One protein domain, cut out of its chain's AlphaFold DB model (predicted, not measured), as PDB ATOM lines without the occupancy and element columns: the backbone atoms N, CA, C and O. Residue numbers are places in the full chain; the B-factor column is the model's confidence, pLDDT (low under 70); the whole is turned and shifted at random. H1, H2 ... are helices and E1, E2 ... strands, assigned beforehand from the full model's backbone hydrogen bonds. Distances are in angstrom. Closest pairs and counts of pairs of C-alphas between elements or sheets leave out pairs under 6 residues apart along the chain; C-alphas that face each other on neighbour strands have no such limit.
ATOM      1  N   VAL A  37      25.571 -45.720  15.780       94.94
ATOM      2  CA  VAL A  37      24.894 -46.499  16.829       94.94
ATOM      3  C   VAL A  37      25.140 -47.986  16.593       94.94
ATOM      4  O   VAL A  37      24.846 -48.501  15.518       94.94
ATOM      5  N   VAL A  38      25.666 -48.678  17.601       94.06
ATOM      6  CA  VAL A  38      25.921 -50.121  17.545       94.06
ATOM      7  C   VAL A  38      25.160 -50.841  18.655       94.06
ATOM      8  O   VAL A  38      24.941 -50.295  19.738       94.06
ATOM      9  N   GLN A  39      24.749 -52.077  18.380       93.69
ATOM     10  CA  GLN A  39      24.096 -52.961  19.344       93.69
ATOM     11  C   GLN A  39      24.930 -54.230  19.509       93.69
ATOM     12  O   GLN A  39      25.486 -54.747  18.541       93.69
ATOM     13  N   ARG A  40      25.020 -54.746  20.738       92.81
ATOM     14  CA  ARG A  40      25.758 -55.985  21.013       92.81
ATOM     15  C   ARG A  40      25.096 -57.184  20.351       92.81
ATOM     16  O   ARG A  40      23.871 -57.253  20.268       92.81
ATOM     17  N   GLY A  41      25.914 -58.144  19.927       90.44
ATOM     18  CA  GLY A  41      25.447 -59.404  19.345       90.44
ATOM     19  C   GLY A  41      24.783 -59.275  17.969       90.44
ATOM     20  O   GLY A  41      24.365 -60.285  17.414       90.44
ATOM     21  N   GLN A  42      24.700 -58.069  17.399       91.25
ATOM     22  CA  GLN A  42      24.220 -57.833  16.039       91.25
ATOM     23  C   GLN A  42      25.415 -57.626  15.111       91.25
ATOM     24  O   GLN A  42      25.740 -56.501  14.746       91.25
ATOM     25  N   VAL A  43      26.084 -58.727  14.773       92.94
ATOM     26  CA  VAL A  43      27.222 -58.735  13.851       92.94
ATOM     27  C   VAL A  43      26.801 -59.486  12.593       92.94
ATOM     28  O   VAL A  43      26.359 -60.633  12.660       92.94
ATOM     29  N   THR A  44      26.894 -58.829  11.444       96.25
ATOM     30  CA  THR A  44      26.703 -59.461  10.135       96.25
ATOM     31  C   THR A  44      27.900 -60.345   9.781       96.25
ATOM     32  O   THR A  44      29.003 -60.140  10.283       96.25
ATOM     33  N   GLU A  45      27.729 -61.291   8.855       97.06
ATOM     34  CA  GLU A  45      28.835 -62.152   8.396       97.06
ATOM     35  C   GLU A  45      30.033 -61.334   7.878       97.06
ATOM     36  O   GLU A  45      31.189 -61.609   8.194       97.06
ATOM     37  N   LYS A  46      29.749 -60.252   7.142       97.06
ATOM     38  CA  LYS A  46      30.770 -59.325   6.645       97.06
ATOM     39  C   LYS A  46      31.543 -58.662   7.789       97.06
ATOM     40  O   LYS A  46      32.771 -58.612   7.755       97.06
ATOM     41  N   GLU A  47      30.839 -58.184   8.813       97.06
ATOM     42  CA  GLU A  47      31.463 -57.568   9.988       97.06
ATOM     43  C   GLU A  47      32.260 -58.580  10.820       97.06
ATOM     44  O   GLU A  47      33.308 -58.224  11.360       97.06
ATOM     45  N   HIS A  48      31.819 -59.839  10.898       97.50
ATOM     46  CA  HIS A  48      32.566 -60.906  11.566       97.50
ATOM     47  C   HIS A  48      33.897 -61.182  10.853       97.50
ATOM     48  O   HIS A  48      34.948 -61.263  11.493       97.50
ATOM     49  N   ILE A  49      33.887 -61.235   9.518       98.12
ATOM     50  CA  ILE A  49      35.102 -61.422   8.716       98.12
ATOM     51  C   ILE A  49      36.082 -60.259   8.918       98.12
ATOM     52  O   ILE A  49      37.259 -60.507   9.189       98.12
ATOM     53  N   TYR A  50      35.618 -59.006   8.881       97.75
ATOM     54  CA  TYR A  50      36.476 -57.862   9.206       97.75
ATOM     55  C   TYR A  50      36.998 -57.910  10.643       97.75
ATOM     56  O   TYR A  50      38.178 -57.648  10.873       97.75
ATOM     57  N   SER A  51      36.160 -58.291  11.609       96.88
ATOM     58  CA  SER A  51      36.573 -58.419  13.012       96.88
ATOM     59  C   SER A  51      37.732 -59.403  13.168       96.88
ATOM     60  O   SER A  51      38.710 -59.105  13.856       96.88
ATOM     61  N   ASN A  52      37.685 -60.532  12.458       97.19
ATOM     62  CA  ASN A  52      38.777 -61.501  12.433       97.19
ATOM     63  C   ASN A  52      40.070 -60.914  11.834       97.19
ATOM     64  O   ASN A  52      41.154 -61.186  12.353       97.19
ATOM     65  N   GLU A  53      39.985 -60.093  10.783       97.19
ATOM     66  CA  GLU A  53      41.156 -59.409  10.211       97.19
ATOM     67  C   GLU A  53      41.771 -58.396  11.191       97.19
ATOM     68  O   GLU A  53      42.990 -58.376  11.375       97.19
ATOM     69  N   TYR A  54      40.948 -57.615  11.895       95.50
ATOM     70  CA  TYR A  54      41.432 -56.686  12.921       95.50
ATOM     71  C   TYR A  54      42.015 -57.404  14.141       95.50
ATOM     72  O   TYR A  54      43.013 -56.945  14.694       95.50
ATOM     73  N   ARG A  55      41.484 -58.569  14.522       94.62
ATOM     74  CA  ARG A  55      42.066 -59.388  15.595       94.62
ATOM     75  C   ARG A  55      43.482 -59.863  15.254       94.62
ATOM     76  O   ARG A  55      44.346 -59.880  16.126       94.62
ATOM     77  N   LYS A  56      43.737 -60.213  13.986       94.31
ATOM     78  CA  LYS A  56      45.084 -60.574  13.501       94.31
ATOM     79  C   LYS A  56      46.029 -59.375  13.513       94.31
ATOM     80  O   LYS A  56      47.180 -59.519  13.907       94.31
ATOM     81  N   MET A  57      45.536 -58.206  13.100       91.19
ATOM     82  CA  MET A  57      46.317 -56.964  13.069       91.19
ATOM     83  C   MET A  57      46.724 -56.500  14.476       91.19
ATOM     84  O   MET A  57      47.769 -55.880  14.642       91.19
ATOM     85  N   TYR A  58      45.941 -56.847  15.499       90.00
ATOM     86  CA  TYR A  58      46.188 -56.416  16.869       90.00
ATOM     87  C   TYR A  58      45.989 -57.556  17.882       90.00
ATOM     88  O   TYR A  58      45.012 -57.586  18.636       90.00
ATOM     89  N   PRO A  59      46.945 -58.494  17.964       85.62
ATOM     90  CA  PRO A  59      46.801 -59.697  18.783       85.62
ATOM     91  C   PRO A  59      46.848 -59.424  20.297       85.62
ATOM     92  O   PRO A  59      46.410 -60.252  21.095       85.62
ATOM     93  N   ARG A  60      47.392 -58.277  20.726       77.56
ATOM     94  CA  ARG A  60      47.601 -57.920  22.141       77.56
ATOM     95  C   ARG A  60      46.654 -56.813  22.587       77.56
ATOM     96  O   ARG A  60      47.085 -55.686  22.816       77.56
ATOM     97  N   ARG A  61      45.365 -57.121  22.720       76.62
ATOM     98  CA  ARG A  61      44.375 -56.114  23.123       76.62
ATOM     99  C   ARG A  61      43.823 -56.311  24.522       76.62
ATOM    100  O   ARG A  61      43.656 -57.430  25.006       76.62
ATOM    101  N   GLY A  62      43.589 -55.165  25.156       84.62
ATOM    102  CA  GLY A  62      43.174 -55.040  26.540       84.62
ATOM    103  C   GLY A  62      41.696 -55.360  26.753       84.62
ATOM    104  O   GLY A  62      41.178 -56.388  26.322       84.62
ATOM    105  N   ARG A  63      41.049 -54.478  27.506       93.69
ATOM    106  CA  ARG A  63      39.681 -54.649  27.995       93.69
ATOM    107  C   ARG A  63      38.653 -54.416  26.896       93.69
ATOM    108  O   ARG A  63      38.897 -53.607  26.005       93.69
ATOM    109  N   THR A  64      37.499 -55.062  27.006       95.44
ATOM    110  CA  THR A  64      36.361 -54.777  26.120       95.44
ATOM    111  C   THR A  64      35.787 -53.389  26.399       95.44
ATOM    112  O   THR A  64      35.954 -52.827  27.490       95.44
ATOM    113  N   PHE A  65      35.047 -52.826  25.449       94.44
ATOM    114  CA  PHE A  65      34.343 -51.560  25.647       94.44
ATOM    115  C   PHE A  65      33.364 -51.622  26.813       94.44
ATOM    116  O   PHE A  65      33.289 -50.674  27.596       94.44
ATOM    117  N   THR A  66      32.700 -52.759  27.014       94.12
ATOM    118  CA  THR A  66      31.844 -52.998  28.180       94.12
ATOM    119  C   THR A  66      32.618 -52.869  29.496       94.12
ATOM    120  O   THR A  66      32.180 -52.189  30.427       94.12
ATOM    121  N   GLU A  67      33.809 -53.459  29.590       95.31
ATOM    122  CA  GLU A  67      34.661 -53.333  30.775       95.31
ATOM    123  C   GLU A  67      35.163 -51.898  30.989       95.31
ATOM    124  O   GLU A  67      35.247 -51.438  32.135       95.31
ATOM    125  N   LEU A  68      35.485 -51.180  29.907       93.50
ATOM    126  CA  LEU A  68      35.905 -49.778  29.958       93.50
ATOM    127  C   LEU A  68      34.765 -48.858  30.417       93.50
ATOM    128  O   LEU A  68      34.990 -48.024  31.298       93.50
ATOM    129  N   ILE A  69      33.546 -49.061  29.908       93.31
ATOM    130  CA  ILE A  69      32.330 -48.364  30.354       93.31
ATOM    131  C   ILE A  69      32.078 -48.637  31.840       93.31
ATOM    132  O   ILE A  69      31.952 -47.712  32.638       93.31
ATOM    133  N   ASN A  70      32.073 -49.904  32.257       94.38
ATOM    134  CA  ASN A  70      31.831 -50.262  33.657       94.38
ATOM    135  C   ASN A  70      32.904 -49.695  34.595       94.38
ATOM    136  O   ASN A  70      32.635 -49.365  35.753       94.38
ATOM    137  N   ARG A  71      34.148 -49.574  34.123       93.56
ATOM    138  CA  ARG A  71      35.215 -48.903  34.870       93.56
ATOM    139  C   ARG A  71      34.975 -47.397  34.969       93.56
ATOM    140  O   ARG A  71      35.183 -46.856  36.051       93.56
ATOM    141  N   SER A  72      34.561 -46.730  33.888       91.62
ATOM    142  CA  SER A  72      34.293 -45.286  33.914       91.62
ATOM    143  C   SER A  72      33.140 -44.957  34.867       91.62
ATOM    144  O   SER A  72      33.289 -44.062  35.698       91.62
ATOM    145  N   ILE A  73      32.067 -45.759  34.844       92.06
ATOM    146  CA  ILE A  73      30.915 -45.636  35.748       92.06
ATOM    147  C   ILE A  73      31.351 -45.789  37.208       92.06
ATOM    148  O   ILE A  73      31.054 -44.926  38.030       92.06
ATOM    149  N   ARG A  74      32.110 -46.845  37.540       93.75
ATOM    150  CA  ARG A  74      32.618 -47.062  38.910       93.75
ATOM    151  C   ARG A  74      33.554 -45.955  39.389       93.75
ATOM    152  O   ARG A  74      33.619 -45.692  40.582       93.75
ATOM    153  N   ALA A  75      34.268 -45.309  38.471       93.75
ATOM    154  CA  ALA A  75      35.117 -44.162  38.772       93.75
ATOM    155  C   ALA A  75      34.332 -42.839  38.901       93.75
ATOM    156  O   ALA A  75      34.956 -41.786  39.001       93.75
ATOM    157  N   GLY A  76      32.994 -42.865  38.841       92.81
ATOM    158  CA  GLY A  76      32.156 -41.665  38.882       92.81
ATOM    159  C   GLY A  76      32.298 -40.773  37.646       92.81
ATOM    160  O   GLY A  76      31.848 -39.630  37.664       92.81
ATOM    161  N   LYS A  77      32.924 -41.263  36.564       90.12
ATOM    162  CA  LYS A  77      33.050 -40.501  35.320       90.12
ATOM    163  C   LYS A  77      31.708 -40.515  34.599       90.12
ATOM    164  O   LYS A  77      31.292 -41.522  34.026       90.12
ATOM    165  N   THR A  78      31.049 -39.366  34.609       80.25
ATOM    166  CA  THR A  78      29.809 -39.119  33.867       80.25
ATOM    167  C   THR A  78      30.060 -38.755  32.410       80.25
ATOM    168  O   THR A  78      29.094 -38.561  31.679       80.25
ATOM    169  N   THR A  79      31.323 -38.680  31.969       76.88
ATOM    170  CA  THR A  79      31.644 -38.294  30.594       76.88
ATOM    171  C   THR A  79      30.923 -39.209  29.612       76.88
ATOM    172  O   THR A  79      30.994 -40.440  29.699       76.88
ATOM    173  N   GLU A  80      30.210 -38.584  28.681       84.06
ATOM    174  CA  GLU A  80      29.525 -39.279  27.593       84.06
ATOM    175  C   GLU A  80      30.522 -39.893  26.609       84.06
ATOM    176  O   GLU A  80      30.151 -40.789  25.857       84.06
ATOM    177  N   GLU A  81      31.785 -39.452  26.656       87.88
ATOM    178  CA  GLU A  81      32.865 -39.907  25.794       87.88
ATOM    179  C   GLU A  81      33.902 -40.767  26.528       87.88
ATOM    180  O   GLU A  81      34.391 -40.414  27.609       87.88
ATOM    181  N   ILE A  82      34.258 -41.887  25.898       87.62
ATOM    182  CA  ILE A  82      35.389 -42.742  26.260       87.62
ATOM    183  C   ILE A  82      36.367 -42.733  25.083       87.62
ATOM    184  O   ILE A  82      36.061 -43.254  24.012       87.62
ATOM    185  N   GLY A  83      37.535 -42.124  25.294       85.56
ATOM    186  CA  GLY A  83      38.645 -42.143  24.344       85.56
ATOM    187  C   GLY A  83      39.528 -43.371  24.555       85.56
ATOM    188  O   GLY A  83      39.922 -43.663  25.688       85.56
ATOM    189  N   ILE A  84      39.842 -44.077  23.473       85.50
ATOM    190  CA  ILE A  84      40.726 -45.244  23.468       85.50
ATOM    191  C   ILE A  84      41.839 -44.975  22.466       85.50
ATOM    192  O   ILE A  84      41.572 -44.758  21.288       85.50
ATOM    193  N   LEU A  85      43.078 -44.980  22.947       83.56
ATOM    194  CA  LEU A  85      44.263 -44.911  22.103       83.56
ATOM    195  C   LEU A  85      44.706 -46.343  21.806       83.56
ATOM    196  O   LEU A  85      45.023 -47.083  22.736       83.56
ATOM    197  N   VAL A  86      44.665 -46.739  20.535       76.31
ATOM    198  CA  VAL A  86      44.865 -48.142  20.141       76.31
ATOM    199  C   VAL A  86      46.347 -48.521  20.124       76.31
ATOM    200  O   VAL A  86      46.673 -49.607  20.591       76.31
ATOM    201  N   LEU A  87      47.249 -47.636  19.691       71.38
ATOM    202  CA  LEU A  87      48.698 -47.831  19.798       71.38
ATOM    203  C   LEU A  87      49.460 -46.504  19.644       71.38
ATOM    204  O   LEU A  87      49.091 -45.645  18.842       71.38
ATOM    205  N   GLU A  88      50.561 -46.378  20.384       65.06
ATOM    206  CA  GLU A  88      51.756 -45.669  19.924       65.06
ATOM    207  C   GLU A  88      52.736 -46.762  19.518       65.06
ATOM    208  O   GLU A  88      53.075 -47.608  20.347       65.06
ATOM    209  N   THR A 101      65.660 -46.743   0.565       88.88
ATOM    210  CA  THR A 101      65.402 -45.698  -0.435       88.88
ATOM    211  C   THR A 101      63.895 -45.535  -0.678       88.88
ATOM    212  O   THR A 101      63.137 -46.491  -0.503       88.88
ATOM    213  N   PRO A 102      63.427 -44.364  -1.147       87.62
ATOM    214  CA  PRO A 102      62.022 -44.176  -1.511       87.62
ATOM    215  C   PRO A 102      61.495 -45.212  -2.507       87.62
ATOM    216  O   PRO A 102      60.381 -45.697  -2.348       87.62
ATOM    217  N   THR A 103      62.303 -45.587  -3.501       88.44
ATOM    218  CA  THR A 103      61.957 -46.621  -4.483       88.44
ATOM    219  C   THR A 103      61.722 -47.970  -3.812       88.44
ATOM    220  O   THR A 103      60.632 -48.513  -3.941       88.44
ATOM    221  N   GLN A 104      62.671 -48.451  -3.002       89.75
ATOM    222  CA  GLN A 104      62.535 -49.723  -2.276       89.75
ATOM    223  C   GLN A 104      61.338 -49.725  -1.319       89.75
ATOM    224  O   GLN A 104      60.648 -50.732  -1.168       89.75
ATOM    225  N   PHE A 105      61.077 -48.591  -0.667       90.31
ATOM    226  CA  PHE A 105      59.912 -48.435   0.196       90.31
ATOM    227  C   PHE A 105      58.604 -48.576  -0.599       90.31
ATOM    228  O   PHE A 105      57.733 -49.358  -0.220       90.31
ATOM    229  N   MET A 106      58.481 -47.868  -1.726       90.75
ATOM    230  CA  MET A 106      57.286 -47.916  -2.576       90.75
ATOM    231  C   MET A 106      57.104 -49.272  -3.262       90.75
ATOM    232  O   MET A 106      55.970 -49.726  -3.413       90.75
ATOM    233  N   GLU A 107      58.193 -49.942  -3.640       91.81
ATOM    234  CA  GLU A 107      58.178 -51.320  -4.140       91.81
ATOM    235  C   GLU A 107      57.615 -52.263  -3.076       91.81
ATOM    236  O   GLU A 107      56.654 -52.980  -3.343       91.81
ATOM    237  N   LYS A 108      58.124 -52.192  -1.840       92.00
ATOM    238  CA  LYS A 108      57.626 -53.000  -0.719       92.00
ATOM    239  C   LYS A 108      56.132 -52.775  -0.466       92.00
ATOM    240  O   LYS A 108      55.380 -53.741  -0.357       92.00
ATOM    241  N   GLN A 109      55.687 -51.519  -0.412       93.44
ATOM    242  CA  GLN A 109      54.265 -51.192  -0.241       93.44
ATOM    243  C   GLN A 109      53.417 -51.732  -1.399       93.44
ATOM    244  O   GLN A 109      52.359 -52.329  -1.184       93.44
ATOM    245  N   SER A 110      53.911 -51.592  -2.632       94.75
ATOM    246  CA  SER A 110      53.237 -52.114  -3.820       94.75
ATOM    247  C   SER A 110      53.158 -53.638  -3.807       94.75
ATOM    248  O   SER A 110      52.141 -54.185  -4.228       94.75
ATOM    249  N   CYS A 111      54.174 -54.336  -3.296       94.50
ATOM    250  CA  CYS A 111      54.177 -55.793  -3.168       94.50
ATOM    251  C   CYS A 111      53.188 -56.313  -2.130       94.50
ATOM    252  O   CYS A 111      52.490 -57.288  -2.405       94.50
ATOM    253  N   ASN A 112      53.048 -55.607  -1.010       94.31
ATOM    254  CA  ASN A 112      52.114 -55.956   0.062       94.31
ATOM    255  C   ASN A 112      50.646 -55.620  -0.256       94.31
ATOM    256  O   ASN A 112      49.760 -55.873   0.560       94.31
ATOM    257  N   SER A 113      50.383 -55.024  -1.420       96.38
ATOM    258  CA  SER A 113      49.054 -54.563  -1.818       96.38
ATOM    259  C   SER A 113      48.501 -55.378  -2.976       96.38
ATOM    260  O   SER A 113      49.184 -55.604  -3.973       96.38
ATOM    261  N   ASP A 114      47.230 -55.749  -2.903       96.88
ATOM    262  CA  ASP A 114      46.496 -56.365  -4.010       96.88
ATOM    263  C   ASP A 114      45.979 -55.315  -5.001       96.88
ATOM    264  O   ASP A 114      45.856 -55.589  -6.193       96.88
ATOM    265  N   ALA A 115      45.686 -54.103  -4.522       97.56
ATOM    266  CA  ALA A 115      45.272 -52.974  -5.347       97.56
ATOM    267  C   ALA A 115      45.855 -51.657  -4.820       97.56
ATOM    268  O   ALA A 115      46.112 -51.506  -3.628       97.56
ATOM    269  N   ILE A 116      46.046 -50.693  -5.719       97.62
ATOM    270  CA  ILE A 116      46.477 -49.332  -5.389       97.62
ATOM    271  C   ILE A 116      45.577 -48.379  -6.164       97.62
ATOM    272  O   ILE A 116      45.545 -48.410  -7.399       97.62
ATOM    273  N   VAL A 117      44.842 -47.531  -5.451       97.81
ATOM    274  CA  VAL A 117      43.818 -46.660  -6.040       97.81
ATOM    275  C   VAL A 117      43.930 -45.239  -5.517       97.81
ATOM    276  O   VAL A 117      44.364 -45.010  -4.393       97.81
ATOM    277  N   VAL A 118      43.490 -44.280  -6.330       98.06
ATOM    278  CA  VAL A 118      43.194 -42.918  -5.889       98.06
ATOM    279  C   VAL A 118      41.683 -42.749  -5.886       98.06
ATOM    280  O   VAL A 118      41.057 -42.867  -6.940       98.06
ATOM    281  N   GLY A 119      41.086 -42.448  -4.737       98.25
ATOM    282  CA  GLY A 119      39.636 -42.306  -4.602       98.25
ATOM    283  C   GLY A 119      39.226 -41.169  -3.676       98.25
ATOM    284  O   GLY A 119      40.025 -40.706  -2.866       98.25
ATOM    285  N   THR A 120      37.984 -40.713  -3.810       98.50
ATOM    286  CA  THR A 120      37.392 -39.667  -2.964       98.50
ATOM    287  C   THR A 120      36.386 -40.283  -2.008       98.50
ATOM    288  O   THR A 120      35.486 -41.001  -2.443       98.50
ATOM    289  N   VAL A 121      36.519 -39.990  -0.713       98.25
ATOM    290  CA  VAL A 121      35.611 -40.507   0.320       98.25
ATOM    291  C   VAL A 121      34.236 -39.862   0.170       98.25
ATOM    292  O   VAL A 121      34.093 -38.653   0.331       98.25
ATOM    293  N   GLN A 122      33.221 -40.674  -0.097       97.62
ATOM    294  CA  GLN A 122      31.820 -40.253  -0.134       97.62
ATOM    295  C   GLN A 122      31.172 -40.346   1.236       97.62
ATOM    296  O   GLN A 122      30.477 -39.429   1.669       97.62
ATOM    297  N   ASP A 123      31.417 -41.455   1.929       96.38
ATOM    298  CA  ASP A 123      30.771 -41.742   3.198       96.38
ATOM    299  C   ASP A 123      31.652 -42.588   4.105       96.38
ATOM    300  O   ASP A 123      32.664 -43.146   3.663       96.38
ATOM    301  N   LYS A 124      31.292 -42.670   5.385       96.25
ATOM    302  CA  LYS A 124      32.017 -43.493   6.348       96.25
ATOM    303  C   LYS A 124      31.079 -44.069   7.395       96.25
ATOM    304  O   LYS A 124      30.128 -43.428   7.804       96.25
ATOM    305  N   LYS A 125      31.380 -45.260   7.891       96.31
ATOM    306  CA  LYS A 125      30.579 -45.914   8.921       96.31
ATOM    307  C   LYS A 125      31.472 -46.680   9.871       96.31
ATOM    308  O   LYS A 125      32.308 -47.466   9.432       96.31
ATOM    309  N   SER A 126      31.329 -46.432  11.167       96.94
ATOM    310  CA  SER A 126      32.126 -47.120  12.179       96.94
ATOM    311  C   SER A 126      31.423 -48.384  12.665       96.94
ATOM    312  O   SER A 126      30.221 -48.394  12.923       96.94
ATOM    313  N   HIS A 127      32.201 -49.443  12.827       97.00
ATOM    314  CA  HIS A 127      31.767 -50.755  13.276       97.00
ATOM    315  C   HIS A 127      32.611 -51.175  14.475       97.00
ATOM    316  O   HIS A 127      33.797 -50.857  14.562       97.00
ATOM    317  N   MET A 128      31.984 -51.891  15.400       96.88
ATOM    318  CA  MET A 128      32.657 -52.523  16.528       96.88
ATOM    319  C   MET A 128      33.057 -53.945  16.131       96.88
ATOM    320  O   MET A 128      32.291 -54.617  15.437       96.88
ATOM    321  N   THR A 129      34.230 -54.409  16.557       96.81
ATOM    322  CA  THR A 129      34.611 -55.814  16.378       96.81
ATOM    323  C   THR A 129      33.734 -56.738  17.220       96.81
ATOM    324  O   THR A 129      33.198 -56.341  18.255       96.81
ATOM    325  N   ASP A 130      33.581 -57.984  16.780       96.00
ATOM    326  CA  ASP A 130      32.786 -59.014  17.464       96.00
ATOM    327  C   ASP A 130      33.202 -59.274  18.925       96.00
ATOM    328  O   ASP A 130      32.364 -59.623  19.753       96.00
ATOM    329  N   ASP A 131      34.475 -59.060  19.258       95.56
ATOM    330  CA  ASP A 131      35.026 -59.169  20.609       95.56
ATOM    331  C   ASP A 131      34.903 -57.885  21.450       95.56
ATOM    332  O   ASP A 131      35.352 -57.858  22.599       95.56
ATOM    333  N   GLU A 132      34.280 -56.834  20.907       95.69
ATOM    334  CA  GLU A 132      34.080 -55.518  21.532       95.69
ATOM    335  C   GLU A 132      35.371 -54.832  21.985       95.69
ATOM    336  O   GLU A 132      35.357 -54.012  22.911       95.69
ATOM    337  N   LYS A 133      36.513 -55.191  21.403       95.31
ATOM    338  CA  LYS A 133      37.791 -54.589  21.785       95.31
ATOM    339  C   LYS A 133      38.139 -53.399  20.920       95.31
ATOM    340  O   LYS A 133      38.897 -52.547  21.380       95.31
ATOM    341  N   ASP A 134      37.560 -53.312  19.718       95.19
ATOM    342  CA  ASP A 134      38.010 -52.376  18.697       95.19
ATOM    343  C   ASP A 134      36.910 -51.780  17.855       95.19
ATOM    344  O   ASP A 134      35.797 -52.289  17.751       95.19
ATOM    345  N   ILE A 135      37.275 -50.659  17.244       96.50
ATOM    346  CA  ILE A 135      36.469 -49.988  16.242       96.50
ATOM    347  C   ILE A 135      37.281 -49.960  14.961       96.50
ATOM    348  O   ILE A 135      38.480 -49.670  14.982       96.50
ATOM    349  N   TYR A 136      36.611 -50.217  13.853       97.25
ATOM    350  CA  TYR A 136      37.096 -49.881  12.527       97.25
ATOM    351  C   TYR A 136      36.054 -49.037  11.810       97.25
ATOM    352  O   TYR A 136      34.876 -49.037  12.162       97.25
ATOM    353  N   THR A 137      36.481 -48.298  10.800       97.69
ATOM    354  CA  THR A 137      35.596 -47.482   9.977       97.69
ATOM    355  C   THR A 137      35.684 -47.955   8.540       97.69
ATOM    356  O   THR A 137      36.771 -47.987   7.965       97.69
ATOM    357  N   ALA A 138      34.540 -48.332   7.979       97.94
ATOM    358  CA  ALA A 138      34.351 -48.588   6.563       97.94
ATOM    359  C   ALA A 138      34.141 -47.253   5.848       97.94
ATOM    360  O   ALA A 138      33.233 -46.498   6.190       97.94
ATOM    361  N   TYR A 139      34.986 -46.946   4.876       97.94
ATOM    362  CA  TYR A 139      34.889 -45.759   4.039       97.94
ATOM    363  C   TYR A 139      34.386 -46.174   2.665       97.94
ATOM    364  O   TYR A 139      34.924 -47.101   2.066       97.94
ATOM    365  N   THR A 140      33.375 -45.473   2.164       98.12
ATOM    366  CA  THR A 140      32.903 -45.615   0.785       98.12
ATOM    367  C   THR A 140      33.666 -44.623  -0.079       98.12
ATOM    368  O   THR A 140      33.617 -43.421   0.188       98.12
ATOM    369  N   LEU A 141      34.378 -45.101  -1.099       98.38
ATOM    370  CA  LEU A 141      35.183 -44.271  -1.993       98.38
ATOM    371  C   LEU A 141      34.699 -44.389  -3.434       98.38
ATOM    372  O   LEU A 141      34.447 -45.495  -3.897       98.38
ATOM    373  N   ILE A 142      34.659 -43.264  -4.151       98.50
ATOM    374  CA  ILE A 142      34.581 -43.263  -5.619       98.50
ATOM    375  C   ILE A 142      36.001 -43.260  -6.165       98.50
ATOM    376  O   ILE A 142      36.783 -42.348  -5.871       98.50
ATOM    377  N   VAL A 143      36.342 -44.272  -6.952       98.56
ATOM    378  CA  VAL A 143      37.671 -44.432  -7.538       98.56
ATOM    379  C   VAL A 143      37.845 -43.461  -8.703       98.56
ATOM    380  O   VAL A 143      37.067 -43.438  -9.643       98.56
ATOM    381  N   SER A 144      38.904 -42.660  -8.665       98.00
ATOM    382  CA  SER A 144      39.266 -41.708  -9.728       98.00
ATOM    383  C   SER A 144      40.454 -42.177 -10.572       98.00
ATOM    384  O   SER A 144      40.622 -41.746 -11.710       98.00
ATOM    385  N   LYS A 145      41.300 -43.052 -10.021       97.00
ATOM    386  CA  LYS A 145      42.447 -43.641 -10.717       97.00
ATOM    387  C   LYS A 145      42.767 -45.006 -10.123       97.00
ATOM    388  O   LYS A 145      42.766 -45.160  -8.905       97.00
ATOM    389  N   VAL A 146      43.121 -45.959 -10.976       96.69
ATOM    390  CA  VAL A 146      43.651 -47.266 -10.572       96.69
ATOM    391  C   VAL A 146      45.114 -47.326 -10.998       96.69
ATOM    392  O   VAL A 146      45.427 -47.124 -12.168       96.69
ATOM    393  N   LEU A 147      46.010 -47.536 -10.037       95.38
ATOM    394  CA  LEU A 147      47.456 -47.619 -10.256       95.38
ATOM    395  C   LEU A 147      47.951 -49.066 -10.281       95.38
ATOM    396  O   LEU A 147      48.822 -49.412 -11.073       95.38
ATOM    397  N   LYS A 148      47.351 -49.908  -9.441       95.50
ATOM    398  CA  LYS A 148      47.512 -51.361  -9.432       95.50
ATOM    399  C   LYS A 148      46.141 -51.978  -9.237       95.50
ATOM    400  O   LYS A 148      45.370 -51.500  -8.406       95.50
ATOM    401  N   ASN A 149      45.845 -53.026  -9.991       96.38
ATOM    402  CA  ASN A 149      44.551 -53.685  -9.938       96.38
ATOM    403  C   ASN A 149      44.655 -55.088  -9.337       96.38
ATOM    404  O   ASN A 149      45.680 -55.754  -9.480       96.38
ATOM    405  N   ASN A 150      43.567 -55.541  -8.718       94.12
ATOM    406  CA  ASN A 150      43.452 -56.890  -8.189       94.12
ATOM    407  C   ASN A 150      42.901 -57.821  -9.280       94.12
ATOM    408  O   ASN A 150      41.802 -57.626  -9.795       94.12
ATOM    409  N   LEU A 151      43.647 -58.877  -9.611       92.75
ATOM    410  CA  LEU A 151      43.256 -59.843 -10.646       92.75
ATOM    411  C   LEU A 151      41.996 -60.647 -10.286       92.75
ATOM    412  O   LEU A 151      41.318 -61.147 -11.179       92.75
ATOM    413  N   LYS A 152      41.678 -60.785  -8.991       94.88
ATOM    414  CA  LYS A 152      40.488 -61.510  -8.511       94.88
ATOM    415  C   LYS A 152      39.231 -60.641  -8.496       94.88
ATOM    416  O   LYS A 152      38.131 -61.176  -8.580       94.88
ATOM    417  N   LEU A 153      39.399 -59.327  -8.361       95.69
ATOM    418  CA  LEU A 153      38.322 -58.345  -8.362       95.69
ATOM    419  C   LEU A 153      38.837 -57.057  -9.004       95.69
ATOM    420  O   LEU A 153      39.493 -56.244  -8.356       95.69
ATOM    421  N   THR A 154      38.576 -56.915 -10.301       96.81
ATOM    422  CA  THR A 154      39.020 -55.756 -11.074       96.81
ATOM    423  C   THR A 154      38.251 -54.513 -10.646       96.81
ATOM    424  O   THR A 154      37.031 -54.479 -10.761       96.81
ATOM    425  N   ILE A 155      38.982 -53.496 -10.199       97.62
ATOM    426  CA  ILE A 155      38.471 -52.158  -9.899       97.62
ATOM    427  C   ILE A 155      38.585 -51.302 -11.161       97.62
ATOM    428  O   ILE A 155      39.628 -51.302 -11.822       97.62
ATOM    429  N   GLN A 156      37.545 -50.554 -11.490       97.75
ATOM    430  CA  GLN A 156      37.516 -49.586 -12.579       97.75
ATOM    431  C   GLN A 156      37.453 -48.155 -12.036       97.75
ATOM    432  O   GLN A 156      37.208 -47.906 -10.857       97.75
ATOM    433  N   VAL A 157      37.744 -47.187 -12.901       98.25
ATOM    434  CA  VAL A 157      37.492 -45.777 -12.584       98.25
ATOM    435  C   VAL A 157      35.976 -45.578 -12.475       98.25
ATOM    436  O   VAL A 157      35.230 -46.242 -13.181       98.25
ATOM    437  N   GLU A 158      35.549 -44.696 -11.575       97.75
ATOM    438  CA  GLU A 158      34.158 -44.443 -11.158       97.75
ATOM    439  C   GLU A 158      33.513 -45.540 -10.298       97.75
ATOM    440  O   GLU A 158      32.437 -45.304  -9.742       97.75
ATOM    441  N   ASP A 159      34.181 -46.679 -10.082       98.06
ATOM    442  CA  ASP A 159      33.688 -47.690  -9.146       98.06
ATOM    443  C   ASP A 159      33.549 -47.120  -7.733       98.06
ATOM    444  O   ASP A 159      34.375 -46.336  -7.250       98.06
ATOM    445  N   VAL A 160      32.511 -47.589  -7.044       98.06
ATOM    446  CA  VAL A 160      32.302 -47.343  -5.622       98.06
ATOM    447  C   VAL A 160      32.819 -48.546  -4.848       98.06
ATOM    448  O   VAL A 160      32.239 -49.629  -4.921       98.06
ATOM    449  N   ILE A 161      33.895 -48.358  -4.090       97.81
ATOM    450  CA  ILE A 161      34.498 -49.416  -3.272       97.81
ATOM    451  C   ILE A 161      34.387 -49.095  -1.784       97.81
ATOM    452  O   ILE A 161      34.356 -47.931  -1.381       97.81
ATOM    453  N   GLU A 162      34.375 -50.138  -0.959       97.94
ATOM    454  CA  GLU A 162      34.459 -50.017   0.494       97.94
ATOM    455  C   GLU A 162      35.861 -50.412   0.973       97.94
ATOM    456  O   GLU A 162      36.364 -51.488   0.636       97.94
ATOM    457  N   VAL A 163      36.484 -49.545   1.771       98.12
ATOM    458  CA  VAL A 163      37.794 -49.782   2.392       98.12
ATOM    459  C   VAL A 163      37.679 -49.585   3.895       98.12
ATOM    460  O   VAL A 163      37.214 -48.538   4.345       98.12
ATOM    461  N   THR A 164      38.148 -50.544   4.690       98.19
ATOM    462  CA  THR A 164      38.150 -50.408   6.153       98.19
ATOM    463  C   THR A 164      39.498 -49.920   6.686       98.19
ATOM    464  O   THR A 164      40.562 -50.333   6.216       98.19
ATOM    465  N   ARG A 165      39.472 -49.044   7.701       97.44
ATOM    466  CA  ARG A 165      40.659 -48.596   8.461       97.44
ATOM    467  C   ARG A 165      40.417 -48.694   9.970       97.44
ATOM    468  O   ARG A 165      39.268 -48.552  10.391       97.44
ATOM    469  N   PRO A 166      41.462 -48.932  10.782       96.31
ATOM    470  CA  PRO A 166      41.354 -48.898  12.237       96.31
ATOM    471  C   PRO A 166      40.792 -47.582  12.780       96.31
ATOM    472  O   PRO A 166      40.989 -46.508  12.211       96.31
ATOM    473  N   GLY A 167      40.131 -47.681  13.928       95.56
ATOM    474  CA  GLY A 167      39.549 -46.560  14.644       95.56
ATOM    475  C   GLY A 167      38.167 -46.157  14.132       95.56
ATOM    476  O   GLY A 167      37.646 -46.667  13.138       95.56
ATOM    477  N   GLY A 168      37.548 -45.232  14.851       95.81
ATOM    478  CA  GLY A 168      36.226 -44.714  14.527       95.81
ATOM    479  C   GLY A 168      35.498 -44.177  15.744       95.81
ATOM    480  O   GLY A 168      36.066 -44.048  16.832       95.81
ATOM    481  N   ILE A 169      34.223 -43.854  15.545       95.69
ATOM    482  CA  ILE A 169      33.369 -43.296  16.589       95.69
ATOM    483  C   ILE A 169      32.035 -44.034  16.579       95.69
ATOM    484  O   ILE A 169      31.292 -43.974  15.601       95.69
ATOM    485  N   ILE A 170      31.720 -44.710  17.679       95.81
ATOM    486  CA  ILE A 170      30.469 -45.460  17.846       95.81
ATOM    487  C   ILE A 170      29.693 -44.965  19.059       95.81
ATOM    488  O   ILE A 170      30.251 -44.341  19.965       95.81
ATOM    489  N   LYS A 171      28.394 -45.249  19.089       95.88
ATOM    490  CA  LYS A 171      27.542 -45.082  20.260       95.88
ATOM    491  C   LYS A 171      27.099 -46.456  20.746       95.88
ATOM    492  O   LYS A 171      26.348 -47.135  20.050       95.88
ATOM    493  N   LEU A 172      27.552 -46.838  21.936       94.94
ATOM    494  CA  LEU A 172      27.252 -48.110  22.597       94.94
ATOM    495  C   LEU A 172      26.639 -47.812  23.970       94.94
ATOM    496  O   LEU A 172      27.200 -47.034  24.739       94.94
ATOM    497  N   ASP A 173      25.468 -48.378  24.268       93.25
ATOM    498  CA  ASP A 173      24.701 -48.120  25.503       93.25
ATOM    499  C   ASP A 173      24.501 -46.629  25.816       93.25
ATOM    500  O   ASP A 173      24.652 -46.165  26.947       93.25
ATOM    501  N   GLY A 174      24.221 -45.839  24.780       91.25
ATOM    502  CA  GLY A 174      24.036 -44.398  24.926       91.25
ATOM    503  C   GLY A 174      25.331 -43.596  25.093       91.25
ATOM    504  O   GLY A 174      25.264 -42.370  25.066       91.25
ATOM    505  N   ARG A 175      26.498 -44.243  25.192       92.81
ATOM    506  CA  ARG A 175      27.805 -43.592  25.353       92.81
ATOM    507  C   ARG A 175      28.557 -43.519  24.035       92.81
ATOM    508  O   ARG A 175      28.582 -44.484  23.276       92.81
ATOM    509  N   ARG A 176      29.197 -42.382  23.784       94.50
ATOM    510  CA  ARG A 176      30.090 -42.160  22.649       94.50
ATOM    511  C   ARG A 176      31.451 -42.782  22.958       94.50
ATOM    512  O   ARG A 176      32.074 -42.479  23.971       94.50
ATOM    513  N   ILE A 177      31.930 -43.656  22.089       94.75
ATOM    514  CA  ILE A 177      33.254 -44.264  22.192       94.75
ATOM    515  C   ILE A 177      34.038 -43.833  20.965       94.75
ATOM    516  O   ILE A 177      33.609 -44.076  19.838       94.75
ATOM    517  N   LYS A 178      35.178 -43.186  21.195       94.88
ATOM    518  CA  LYS A 178      36.114 -42.791  20.148       94.88
ATOM    519  C   LYS A 178      37.366 -43.647  20.290       94.88
ATOM    520  O   LYS A 178      38.101 -43.499  21.266       94.88
ATOM    521  N   ALA A 179      37.610 -44.518  19.319       94.19
ATOM    522  CA  ALA A 179      38.871 -45.238  19.215       94.19
ATOM    523  C   ALA A 179      39.745 -44.541  18.177       94.19
ATOM    524  O   ALA A 179      39.359 -44.404  17.015       94.19
ATOM    525  N   GLU A 180      40.912 -44.089  18.611       92.88
ATOM    526  CA  GLU A 180      41.880 -43.398  17.779       92.88
ATOM    527  C   GLU A 180      43.153 -44.238  17.698       92.88
ATOM    528  O   GLU A 180      43.782 -44.555  18.710       92.88
ATOM    529  N   ASP A 181      43.520 -44.608  16.477       91.62
ATOM    530  CA  ASP A 181      44.839 -45.131  16.171       91.62
ATOM    531  C   ASP A 181      45.626 -44.008  15.495       91.62
ATOM    532  O   ASP A 181      45.264 -43.547  14.412       91.62
ATOM    533  N   ARG A 182      46.689 -43.528  16.150       90.38
ATOM    534  CA  ARG A 182      47.490 -42.405  15.636       90.38
ATOM    535  C   ARG A 182      48.224 -42.748  14.346       90.38
ATOM    536  O   ARG A 182      48.609 -41.838  13.619       90.38
ATOM    537  N   THR A 183      48.402 -44.037  14.074       91.44
ATOM    538  CA  THR A 183      48.992 -44.529  12.832       91.44
ATOM    539  C   THR A 183      47.984 -44.568  11.684       91.44
ATOM    540  O   THR A 183      48.387 -44.634  10.531       91.44
ATOM    541  N   TYR A 184      46.684 -44.423  11.979       94.19
ATOM    542  CA  TYR A 184      45.605 -44.350  10.990       94.19
ATOM    543  C   TYR A 184      44.685 -43.137  11.228       94.19
ATOM    544  O   TYR A 184      43.516 -43.297  11.599       94.19
ATOM    545  N   PRO A 185      45.153 -41.900  10.971       94.31
ATOM    546  CA  PRO A 185      44.306 -40.712  11.092       94.31
ATOM    547  C   PRO A 185      43.052 -40.830  10.228       94.31
ATOM    548  O   PRO A 185      43.143 -41.273   9.085       94.31
ATOM    549  N   PHE A 186      41.880 -40.439  10.736       95.00
ATOM    550  CA  PHE A 186      40.607 -40.622  10.024       95.00
ATOM    551  C   PHE A 186      40.588 -39.960   8.644       95.00
ATOM    552  O   PHE A 186      41.022 -38.816   8.483       95.00
ATOM    553  N   LEU A 187      40.009 -40.659   7.660       96.62
ATOM    554  CA  LEU A 187      39.764 -40.048   6.359       96.62
ATOM    555  C   LEU A 187      38.608 -39.051   6.478       96.62
ATOM    556  O   LEU A 187      37.645 -39.242   7.230       96.62
ATOM    557  N   GLN A 188      38.717 -37.968   5.726       95.62
ATOM    558  CA  GLN A 188      37.739 -36.895   5.683       95.62
ATOM    559  C   GLN A 188      36.834 -37.102   4.471       95.62
ATOM    560  O   GLN A 188      37.310 -37.456   3.394       95.62
ATOM    561  N   LYS A 189      35.527 -36.877   4.652       96.31
ATOM    562  CA  LYS A 189      34.569 -36.865   3.538       96.31
ATOM    563  C   LYS A 189      35.000 -35.818   2.509       96.31
ATOM    564  O   LYS A 189      35.598 -34.808   2.874       96.31
ATOM    565  N   GLU A 190      34.724 -36.098   1.240       96.56
ATOM    566  CA  GLU A 190      35.023 -35.241   0.084       96.56
ATOM    567  C   GLU A 190      36.518 -34.989  -0.164       96.56
ATOM    568  O   GLU A 190      36.887 -34.229  -1.057       96.56
ATOM    569  N   LYS A 191      37.408 -35.652   0.584       97.56
ATOM    570  CA  LYS A 191      38.850 -35.618   0.336       97.56
ATOM    571  C   LYS A 191      39.296 -36.829  -0.472       97.56
ATOM    572  O   LYS A 191      38.711 -37.912  -0.381       97.56
ATOM    573  N   SER A 192      40.333 -36.612  -1.279       98.00
ATOM    574  CA  SER A 192      40.921 -37.621  -2.154       98.00
ATOM    575  C   SER A 192      42.173 -38.226  -1.523       98.00
ATOM    576  O   SER A 192      42.974 -37.523  -0.905       98.00
ATOM    577  N   TYR A 193      42.333 -39.536  -1.676       97.81
ATOM    578  CA  TYR A 193      43.407 -40.311  -1.069       97.81
ATOM    579  C   TYR A 193      43.979 -41.318  -2.055       97.81
ATOM    580  O   TYR A 193      43.230 -41.918  -2.825       97.81
ATOM    581  N   LEU A 194      45.292 -41.527  -1.991       97.25
ATOM    582  CA  LEU A 194      45.968 -42.700  -2.535       97.25
ATOM    583  C   LEU A 194      46.013 -43.770  -1.447       97.25
ATOM    584  O   LEU A 194      46.547 -43.515  -0.367       97.25
ATOM    585  N   LEU A 195      45.476 -44.950  -1.744       97.75
ATOM    586  CA  LEU A 195      45.384 -46.062  -0.806       97.75
ATOM    587  C   LEU A 195      46.004 -47.323  -1.401       97.75
ATOM    588  O   LEU A 195      45.675 -47.723  -2.522       97.75
ATOM    589  N   PHE A 196      46.854 -47.956  -0.605       97.62
ATOM    590  CA  PHE A 196      47.396 -49.290  -0.817       97.62
ATOM    591  C   PHE A 196      46.500 -50.288  -0.077       97.62
ATOM    592  O   PHE A 196      46.262 -50.167   1.128       97.62
ATOM    593  N   LEU A 197      45.921 -51.229  -0.817       98.06
ATOM    594  CA  LEU A 197      44.807 -52.050  -0.356       98.06
ATOM    595  C   LEU A 197      45.155 -53.532  -0.399       98.06
ATOM    596  O   LEU A 197      45.653 -54.032  -1.408       98.06
ATOM    597  N   ARG A 198      44.782 -54.248   0.659       97.81
ATOM    598  CA  ARG A 198      44.763 -55.709   0.717       97.81
ATOM    599  C   ARG A 198      43.338 -56.213   0.525       97.81
ATOM    600  O   ARG A 198      42.395 -55.703   1.131       97.81
ATOM    601  N   PHE A 199      43.185 -57.211  -0.329       98.06
ATOM    602  CA  PHE A 199      41.909 -57.813  -0.673       98.06
ATOM    603  C   PHE A 199      41.525 -58.905   0.326       98.06
ATOM    604  O   PHE A 199      42.355 -59.711   0.748       98.06
ATOM    605  N   ILE A 200      40.241 -58.965   0.672       97.75
ATOM    606  CA  ILE A 200      39.652 -59.999   1.523       97.75
ATOM    607  C   ILE A 200      38.669 -60.800   0.658       97.75
ATOM    608  O   ILE A 200      37.517 -60.384   0.487       97.75
ATOM    609  N   PRO A 201      39.093 -61.954   0.103       97.06
ATOM    610  CA  PRO A 201      38.309 -62.680  -0.895       97.06
ATOM    611  C   PRO A 201      36.916 -63.105  -0.427       97.06
ATOM    612  O   PRO A 201      35.973 -63.052  -1.209       97.06
ATOM    613  N   SER A 202      36.768 -63.494   0.842       96.75
ATOM    614  CA  SER A 202      35.512 -64.027   1.392       96.75
ATOM    615  C   SER A 202      34.351 -63.029   1.380       96.75
ATOM    616  O   SER A 202      33.199 -63.448   1.360       96.75
ATOM    617  N   ILE A 203      34.643 -61.727   1.365       96.56
ATOM    618  CA  ILE A 203      33.638 -60.650   1.336       96.56
ATOM    619  C   ILE A 203      33.792 -59.729   0.129       96.56
ATOM    620  O   ILE A 203      33.085 -58.729   0.041       96.56
ATOM    621  N   SER A 204      34.721 -60.039  -0.782       96.31
ATOM    622  CA  SER A 204      35.077 -59.162  -1.903       96.31
ATOM    623  C   SER A 204      35.349 -57.713  -1.462       96.31
ATOM    624  O   SER A 204      34.965 -56.763  -2.138       96.31
ATOM    625  N   GLY A 205      35.977 -57.551  -0.294       96.19
ATOM    626  CA  GLY A 205      36.206 -56.260   0.357       96.19
ATOM    627  C   GLY A 205      37.687 -55.916   0.467       96.19
ATOM    628  O   GLY A 205      38.549 -56.760   0.216       96.19
ATOM    629  N   TYR A 206      37.982 -54.682   0.874       98.38
ATOM    630  CA  TYR A 206      39.351 -54.203   1.042       98.38
ATOM    631  C   TYR A 206      39.604 -53.665   2.450       98.38
ATOM    632  O   TYR A 206      38.720 -53.101   3.098       98.38
ATOM    633  N   ILE A 207      40.846 -53.817   2.894       98.06
ATOM    634  CA  ILE A 207      41.420 -53.181   4.082       98.06
ATOM    635  C   ILE A 207      42.715 -52.482   3.660       98.06
ATOM    636  O   ILE A 207      43.358 -52.899   2.696       98.06
ATOM    637  N   VAL A 208      43.104 -51.413   4.348       97.12
ATOM    638  CA  VAL A 208      44.424 -50.799   4.127       97.12
ATOM    639  C   VAL A 208      45.556 -51.797   4.382       97.12
ATOM    640  O   VAL A 208      45.468 -52.626   5.291       97.12
ATOM    641  N   ALA A 209      46.605 -51.732   3.561       96.19
ATOM    642  CA  ALA A 209      47.735 -52.656   3.631       96.19
ATOM    643  C   ALA A 209      48.590 -52.443   4.895       96.19
ATOM    644  O   ALA A 209      49.080 -53.409   5.477       96.19
ATOM    645  N   GLY A 210      48.718 -51.193   5.350       93.81
ATOM    646  CA  GLY A 210      49.488 -50.825   6.539       93.81
ATOM    647  C   GLY A 210      49.346 -49.350   6.950       93.81
ATOM    648  O   GLY A 210      48.669 -48.577   6.264       93.81
ATOM    649  N   PRO A 211      49.977 -48.940   8.064       92.75
ATOM    650  CA  PRO A 211      49.883 -47.575   8.601       92.75
ATOM    651  C   PRO A 211      50.645 -46.531   7.777       92.75
ATOM    652  O   PRO A 211      50.441 -45.336   7.929       92.75
ATOM    653  N   ASP A 212      51.559 -46.971   6.924       92.31
ATOM    654  CA  ASP A 212      52.421 -46.156   6.070       92.31
ATOM    655  C   ASP A 212      52.001 -46.236   4.591       92.31
ATOM    656  O   ASP A 212      52.786 -45.951   3.688       92.31
ATOM    657  N   SER A 213      50.751 -46.647   4.358       93.69
ATOM    658  CA  SER A 213      50.227 -47.078   3.058       93.69
ATOM    659  C   SER A 213      49.078 -46.188   2.545       93.69
ATOM    660  O   SER A 213      48.360 -46.525   1.601       93.69
ATOM    661  N   ASP A 214      48.882 -45.021   3.159       94.75
ATOM    662  CA  ASP A 214      47.854 -44.062   2.776       94.75
ATOM    663  C   ASP A 214      48.350 -42.608   2.747       94.75
ATOM    664  O   ASP A 214      49.072 -42.104   3.612       94.75
ATOM    665  N   TYR A 215      47.932 -41.905   1.696       95.12
ATOM    666  CA  TYR A 215      48.349 -40.536   1.421       95.12
ATOM    667  C   TYR A 215      47.135 -39.700   1.059       95.12
ATOM    668  O   TYR A 215      46.299 -40.113   0.254       95.12
ATOM    669  N   ARG A 216      47.045 -38.493   1.611       95.88
ATOM    670  CA  ARG A 216      46.083 -37.492   1.158       95.88
ATOM    671  C   ARG A 216      46.591 -36.866  -0.132       95.88
ATOM    672  O   ARG A 216      47.745 -36.456  -0.202       95.88
ATOM    673  N   ARG A 217      45.722 -36.775  -1.132       95.50
ATOM    674  CA  ARG A 217      45.980 -36.003  -2.342       95.50
ATOM    675  C   ARG A 217      45.596 -34.549  -2.090       95.50
ATOM    676  O   ARG A 217      44.458 -34.281  -1.710       95.50
ATOM    677  N   GLU A 218      46.541 -33.645  -2.286       95.06
ATOM    678  CA  GLU A 218      46.326 -32.205  -2.163       95.06
ATOM    679  C   GLU A 218      45.818 -31.608  -3.487       95.06
ATOM    680  O   GLU A 218      45.858 -32.252  -4.543       95.06
ATOM    681  N   ASP A 219      45.335 -30.364  -3.437       93.75
ATOM    682  CA  ASP A 219      44.727 -29.681  -4.589       93.75
ATOM    683  C   ASP A 219      45.729 -29.428  -5.735       93.75
ATOM    684  O   ASP A 219      45.345 -29.383  -6.902       93.75
ATOM    685  N   ASP A 220      47.026 -29.325  -5.423       92.88
ATOM    686  CA  ASP A 220      48.117 -29.208  -6.403       92.88
ATOM    687  C   ASP A 220      48.513 -30.555  -7.046       92.88
ATOM    688  O   ASP A 220      49.413 -30.621  -7.884       92.88
ATOM    689  N   GLY A 221      47.835 -31.642  -6.664       91.19
ATOM    690  CA  GLY A 221      48.098 -32.999  -7.132       91.19
ATOM    691  C   GLY A 221      49.247 -33.710  -6.418       91.19
ATOM    692  O   GLY A 221      49.535 -34.858  -6.769       91.19
ATOM    693  N   SER A 222      49.888 -33.076  -5.432       90.75
ATOM    694  CA  SER A 222      50.864 -33.727  -4.561       90.75
ATOM    695  C   SER A 222      50.188 -34.686  -3.577       90.75
ATOM    696  O   SER A 222      48.966 -34.696  -3.406       90.75
ATOM    697  N   PHE A 223      50.997 -35.540  -2.954       91.75
ATOM    698  CA  PHE A 223      50.537 -36.517  -1.978       91.75
ATOM    699  C   PHE A 223      51.267 -36.311  -0.656       91.75
ATOM    700  O   PHE A 223      52.494 -36.407  -0.595       91.75
ATOM    701  N   THR A 224      50.496 -36.079   0.402       92.31
ATOM    702  CA  THR A 224      50.987 -35.944   1.773       92.31
ATOM    703  C   THR A 224      50.676 -37.230   2.534       92.31
ATOM    704  O   THR A 224      49.512 -37.637   2.565       92.31
ATOM    705  N   PRO A 225      51.660 -37.890   3.163       93.31
ATOM    706  CA  PRO A 225      51.381 -39.077   3.960       93.31
ATOM    707  C   PRO A 225      50.460 -38.754   5.133       93.31
ATOM    708  O   PRO A 225      50.609 -37.711   5.774       93.31
ATOM    709  N   LEU A 226      49.524 -39.654   5.441       93.00
ATOM    710  CA  LEU A 226      48.683 -39.490   6.628       93.00
ATOM    711  C   LEU A 226      49.460 -39.752   7.912       93.00
ATOM    712  O   LEU A 226      49.232 -39.080   8.916       93.00
ATOM    713  N   PHE A 227      50.418 -40.670   7.859       91.06
ATOM    714  CA  PHE A 227      51.300 -40.981   8.966       91.06
ATOM    715  C   PHE A 227      52.752 -41.008   8.494       91.06
ATOM    716  O   PHE A 227      53.090 -41.652   7.505       91.06
ATOM    717  N   SER A 228      53.624 -40.276   9.186       85.50
ATOM    718  CA  SER A 228      54.985 -40.010   8.703       85.50
ATOM    719  C   SER A 228      56.094 -40.694   9.488       85.50
ATOM    720  O   SER A 228      57.260 -40.595   9.110       85.50
ATOM    721  N   THR A 229      55.765 -41.323  10.611       83.31
ATOM    722  CA  THR A 229      56.766 -41.808  11.565       83.31
ATOM    723  C   THR A 229      57.627 -42.933  10.988       83.31
ATOM    724  O   THR A 229      58.820 -42.965  11.260       83.31
ATOM    725  N   TYR A 230      57.054 -43.792  10.137       79.38
ATOM    726  CA  TYR A 230      57.760 -44.916   9.497       79.38
ATOM    727  C   TYR A 230      58.295 -44.627   8.103       79.38
ATOM    728  O   TYR A 230      58.840 -45.513   7.447       79.38
ATOM    729  N   LEU A 231      58.135 -43.396   7.628       84.69
ATOM    730  CA  LEU A 231      58.536 -43.070   6.274       84.69
ATOM    731  C   LEU A 231      60.033 -42.772   6.223       84.69
ATOM    732  O   LEU A 231      60.529 -42.017   7.069       84.69
ATOM    733  N   PRO A 232      60.744 -43.281   5.197       83.75
ATOM    734  CA  PRO A 232      62.084 -42.812   4.888       83.75
ATOM    735  C   PRO A 232      62.117 -41.286   4.829       83.75
ATOM    736  O   PRO A 232      61.145 -40.648   4.405       83.75
ATOM    737  N   TYR A 233      63.234 -40.694   5.251       83.25
ATOM    738  CA  TYR A 233      63.368 -39.244   5.383       83.25
ATOM    739  C   TYR A 233      62.914 -38.506   4.116       83.25
ATOM    740  O   TYR A 233      62.180 -37.524   4.194       83.25
ATOM    741  N   GLU A 234      63.298 -38.990   2.942       80.56
ATOM    742  CA  GLU A 234      62.976 -38.382   1.656       80.56
ATOM    743  C   GLU A 234      61.473 -38.452   1.340       80.56
ATOM    744  O   GLU A 234      60.900 -37.455   0.901       80.56
ATOM    745  N   VAL A 235      60.824 -39.586   1.640       82.31
ATOM    746  CA  VAL A 235      59.371 -39.784   1.473       82.31
ATOM    747  C   VAL A 235      58.601 -38.853   2.410       82.31
ATOM    748  O   VAL A 235      57.654 -38.188   1.994       82.31
ATOM    749  N   ARG A 236      59.047 -38.742   3.669       81.81
ATOM    750  CA  ARG A 236      58.429 -37.880   4.684       81.81
ATOM    751  C   ARG A 236      58.395 -36.407   4.277       81.81
ATOM    752  O   ARG A 236      57.438 -35.714   4.603       81.81
ATOM    753  N   HIS A 237      59.423 -35.924   3.582       79.12
ATOM    754  CA  HIS A 237      59.518 -34.518   3.172       79.12
ATOM    755  C   HIS A 237      58.958 -34.261   1.767       79.12
ATOM    756  O   HIS A 237      59.299 -33.251   1.151       79.12
ATOM    757  N   GLY A 238      58.125 -35.171   1.244       65.00
ATOM    758  CA  GLY A 238      57.357 -34.981   0.008       65.00
ATOM    759  C   GLY A 238      58.198 -34.889  -1.266       65.00
ATOM    760  O   GLY A 238      57.656 -34.717  -2.358       65.00
ATOM    761  N   LYS A 239      59.523 -35.030  -1.168       68.81
ATOM    762  CA  LYS A 239      60.391 -35.052  -2.338       68.81
ATOM    763  C   LYS A 239      60.176 -36.393  -3.029       68.81
ATOM    764  O   LYS A 239      60.562 -37.432  -2.506       68.81
ATOM    765  N   ASN A 240      59.598 -36.341  -4.227       70.81
ATOM    766  CA  ASN A 240      59.535 -37.430  -5.207       70.81
ATOM    767  C   ASN A 240      58.352 -38.409  -5.122       70.81
ATOM    768  O   ASN A 240      58.338 -39.347  -5.915       70.81
ATOM    769  N   LEU A 241      57.330 -38.230  -4.271       79.38
ATOM    770  CA  LEU A 241      56.220 -39.203  -4.272       79.38
ATOM    771  C   LEU A 241      55.488 -39.222  -5.623       79.38
ATOM    772  O   LEU A 241      55.298 -40.283  -6.202       79.38
ATOM    773  N   SER A 242      55.171 -38.054  -6.190       79.88
ATOM    774  CA  SER A 242      54.511 -37.973  -7.499       79.88
ATOM    775  C   SER A 242      55.336 -38.610  -8.621       79.88
ATOM    776  O   SER A 242      54.771 -39.284  -9.473       79.88
ATOM    777  N   THR A 243      56.665 -38.459  -8.603       82.00
ATOM    778  CA  THR A 243      57.552 -39.087  -9.598       82.00
ATOM    779  C   THR A 243      57.673 -40.598  -9.392       82.00
ATOM    780  O   THR A 243      57.722 -41.347 -10.362       82.00
ATOM    781  N   LEU A 244      57.658 -41.073  -8.142       80.19
ATOM    782  CA  LEU A 244      57.640 -42.508  -7.838       80.19
ATOM    783  C   LEU A 244      56.316 -43.145  -8.270       80.19
ATOM    784  O   LEU A 244      56.307 -44.235  -8.824       80.19
ATOM    785  N   LEU A 245      55.201 -42.431  -8.098       80.94
ATOM    786  CA  LEU A 245      53.872 -42.888  -8.512       80.94
ATOM    787  C   LEU A 245      53.648 -42.854 -10.031       80.94
ATOM    788  O   LEU A 245      52.649 -43.381 -10.521       80.94
ATOM    789  N   THR A 246      54.535 -42.211 -10.790       81.88
ATOM    790  CA  THR A 246      54.533 -42.306 -12.256       81.88
ATOM    791  C   THR A 246      55.347 -43.483 -12.774       81.88
ATOM    792  O   THR A 246      55.153 -43.875 -13.923       81.88
ATOM    793  N   ASP A 247      56.217 -44.072 -11.951       83.06
ATOM    794  CA  ASP A 247      56.941 -45.274 -12.340       83.06
ATOM    795  C   ASP A 247      56.019 -46.492 -12.228       83.06
ATOM    796  O   ASP A 247      55.835 -47.105 -11.174       83.06
ATOM    797  N   GLN A 248      55.404 -46.836 -13.357       78.31
ATOM    798  CA  GLN A 248      54.479 -47.956 -13.453       78.31
ATOM    799  C   GLN A 248      55.128 -49.292 -13.057       78.31
ATOM    800  O   GLN A 248      54.419 -50.182 -12.587       78.31
ATOM    801  N   ARG A 249      56.455 -49.443 -13.192       78.75
ATOM    802  CA  ARG A 249      57.148 -50.688 -12.827       78.75
ATOM    803  C   ARG A 249      57.056 -50.937 -11.329       78.75
ATOM    804  O   ARG A 249      56.679 -52.035 -10.930       78.75
ATOM    805  N   ILE A 250      57.277 -49.893 -10.529       80.12
ATOM    806  CA  ILE A 250      57.157 -49.942  -9.066       80.12
ATOM    807  C   ILE A 250      55.739 -50.370  -8.664       80.12
ATOM    808  O   ILE A 250      55.562 -51.266  -7.841       80.12
ATOM    809  N   LEU A 251      54.718 -49.779  -9.291       83.19
ATOM    810  CA  LEU A 251      53.318 -49.991  -8.905       83.19
ATOM    811  C   LEU A 251      52.736 -51.316  -9.400       83.19
ATOM    812  O   LEU A 251      51.867 -51.888  -8.745       83.19
ATOM    813  N   SER A 252      53.213 -51.824 -10.537       83.50
ATOM    814  CA  SER A 252      52.759 -53.106 -11.088       83.50
ATOM    815  C   SER A 252      53.085 -54.293 -10.175       83.50
ATOM    816  O   SER A 252      52.379 -55.302 -10.194       83.50
ATOM    817  N   GLY A 253      54.126 -54.170  -9.342       75.38
ATOM    818  CA  GLY A 253      54.628 -55.273  -8.530       75.38
ATOM    819  C   GLY A 253      55.273 -56.393  -9.353       75.38
ATOM    820  O   GLY A 253      55.398 -57.509  -8.854       75.38
ATOM    821  N   GLU A 254      55.696 -56.128 -10.596       79.44
ATOM    822  CA  GLU A 254      56.433 -57.096 -11.429       79.44
ATOM    823  C   GLU A 254      57.716 -57.612 -10.752       79.44
ATOM    824  O   GLU A 254      58.190 -58.698 -11.071       79.44
ATOM    825  N   GLN A 255      58.261 -56.858  -9.794       78.31
ATOM    826  CA  GLN A 255      59.498 -57.181  -9.078       78.31
ATOM    827  C   GLN A 255      59.281 -57.819  -7.698       78.31
ATOM    828  O   GLN A 255      60.239 -58.001  -6.950       78.31
ATOM    829  N   CYS A 256      58.046 -58.166  -7.332       86.31
ATOM    830  CA  CYS A 256      57.780 -58.766  -6.029       86.31
ATOM    831  C   CYS A 256      58.285 -60.213  -5.988       86.31
ATOM    832  O   CYS A 256      57.699 -61.094  -6.621       86.31
TER     833      CYS A 256
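This is residues 37 to 88 and 101 to 256 of the 261 residues of an uncharacterized protein of Blastocatellia bacterium (UniProt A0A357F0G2). The model is a small closed barrel of five strands, E2, E3, E4, E8 and E7, with the sheet of E1, E6 and E5 and helix H2 forming a head toward one end of the long axis, and helices H3 to H6 gathered toward the other end. H1 crosses the outside of the barrel, and the hairpin E9 and E10 continues its sheet from E7. The printed part has 208 residues with six named helices and ten named strands, in the order H1 H2 E1 H3 E2 E3 E4 E5 E6 E7 E8 E9 E10 H4 H5 H6, and its class is mixed, helices and strands. Barrel and smaller sheet are both mixed, the latter in the order E1, E6, E5. The whole is compact, with a radius of gyration of the C-alphas of 18.0 A, and elongated, spanning 56 by 35 by 31 A.

Begin at the barrel with E2, residues 115 to 128, E3, residues 135 to 148, and E4, residues 160 to 166, a meander, each strand the antiparallel neighbour of the one before. Look for N 125 and O 138 at 2.8 A between E2 and E3, and N 139 and O 163 at 2.8 A between E3 and E4. E2 bends by 111 degrees at residue 118 and E3 by 105 degrees at residue 145. E8, residues 205 to 208, is parallel to E4, with N 164 and O 206 at 3.1 A. E7, residues 192 to 200, is antiparallel to E8, with N 198 and O 207 at 2.8 A, and to E2, with N 195 and O 117 at 2.9 A, which closes the ring. On the same side of E7 as E8 is E9, residues 214 to 217, with N 194 and O 215 at 2.8 A; E10, residues 223 to 225, forms a hairpin with it, with N 216 and O 224 at 2.8 A. H1, residues 45 to 57, is on the barrel, outside it, at a height of 6.7 A, and runs across the strands, at 75 degrees to E3 on the local plane. E4 runs on into E5, residues 168 to 172, at 78 degrees. E5 and E6, residues 175 to 180, form a hairpin, with N 170 and O 177 at 2.9 A, and E1, residues 81 to 85, is parallel to E6, with N 84 and O 178 at 2.9 A. H2, residues 65 to 74, is on this sheet at a height of 9.6 A, slantwise to the strands. H3, residues 102 to 111, is on the barrel and touches H6, residues 248 to 252, at C-alphas 107 and 250, 5.2 A apart. H3 only just touches H5, residues 241 to 244, with 3 pairs of C-alphas within 8 A, and is close but not clearly touching H4, residues 233 to 236, where C-alphas 102 and 235 are closest at 5.9 A. In H1, H2, H3 and H6 every O i to N i+4 pair is within hydrogen-bond range; H4 and H5 are too short for such a pair.

Find C-alpha 45 at (28.835, -62.152, 8.396), where H1 begins; it runs 18.8 A to C-alpha 57. E2 starts at C-alpha 115, (45.272, -52.974, -5.347), and spans 25.3 A; E3 spans 28.0 A, E7 22.7 A and E4 20.1 A. H2 and H3 are 14.1 A each, and E6 is 16.0 A. H6 ends at C-alpha 252, (52.759, -53.106, -11.088).

The two C-alphas farthest apart, those of Gly 76 and Arg 249, are 58.1 A apart. Residues 89 to 100 are cut out, and C-alphas 88 and 101 stand 24.5 A apart across the cut. The links E3 to E4 and E6 to E7 are long, with 11 residues each. The mean pLDDT of the printed part is 92.0; residues 88, 238 and 239 are under 70.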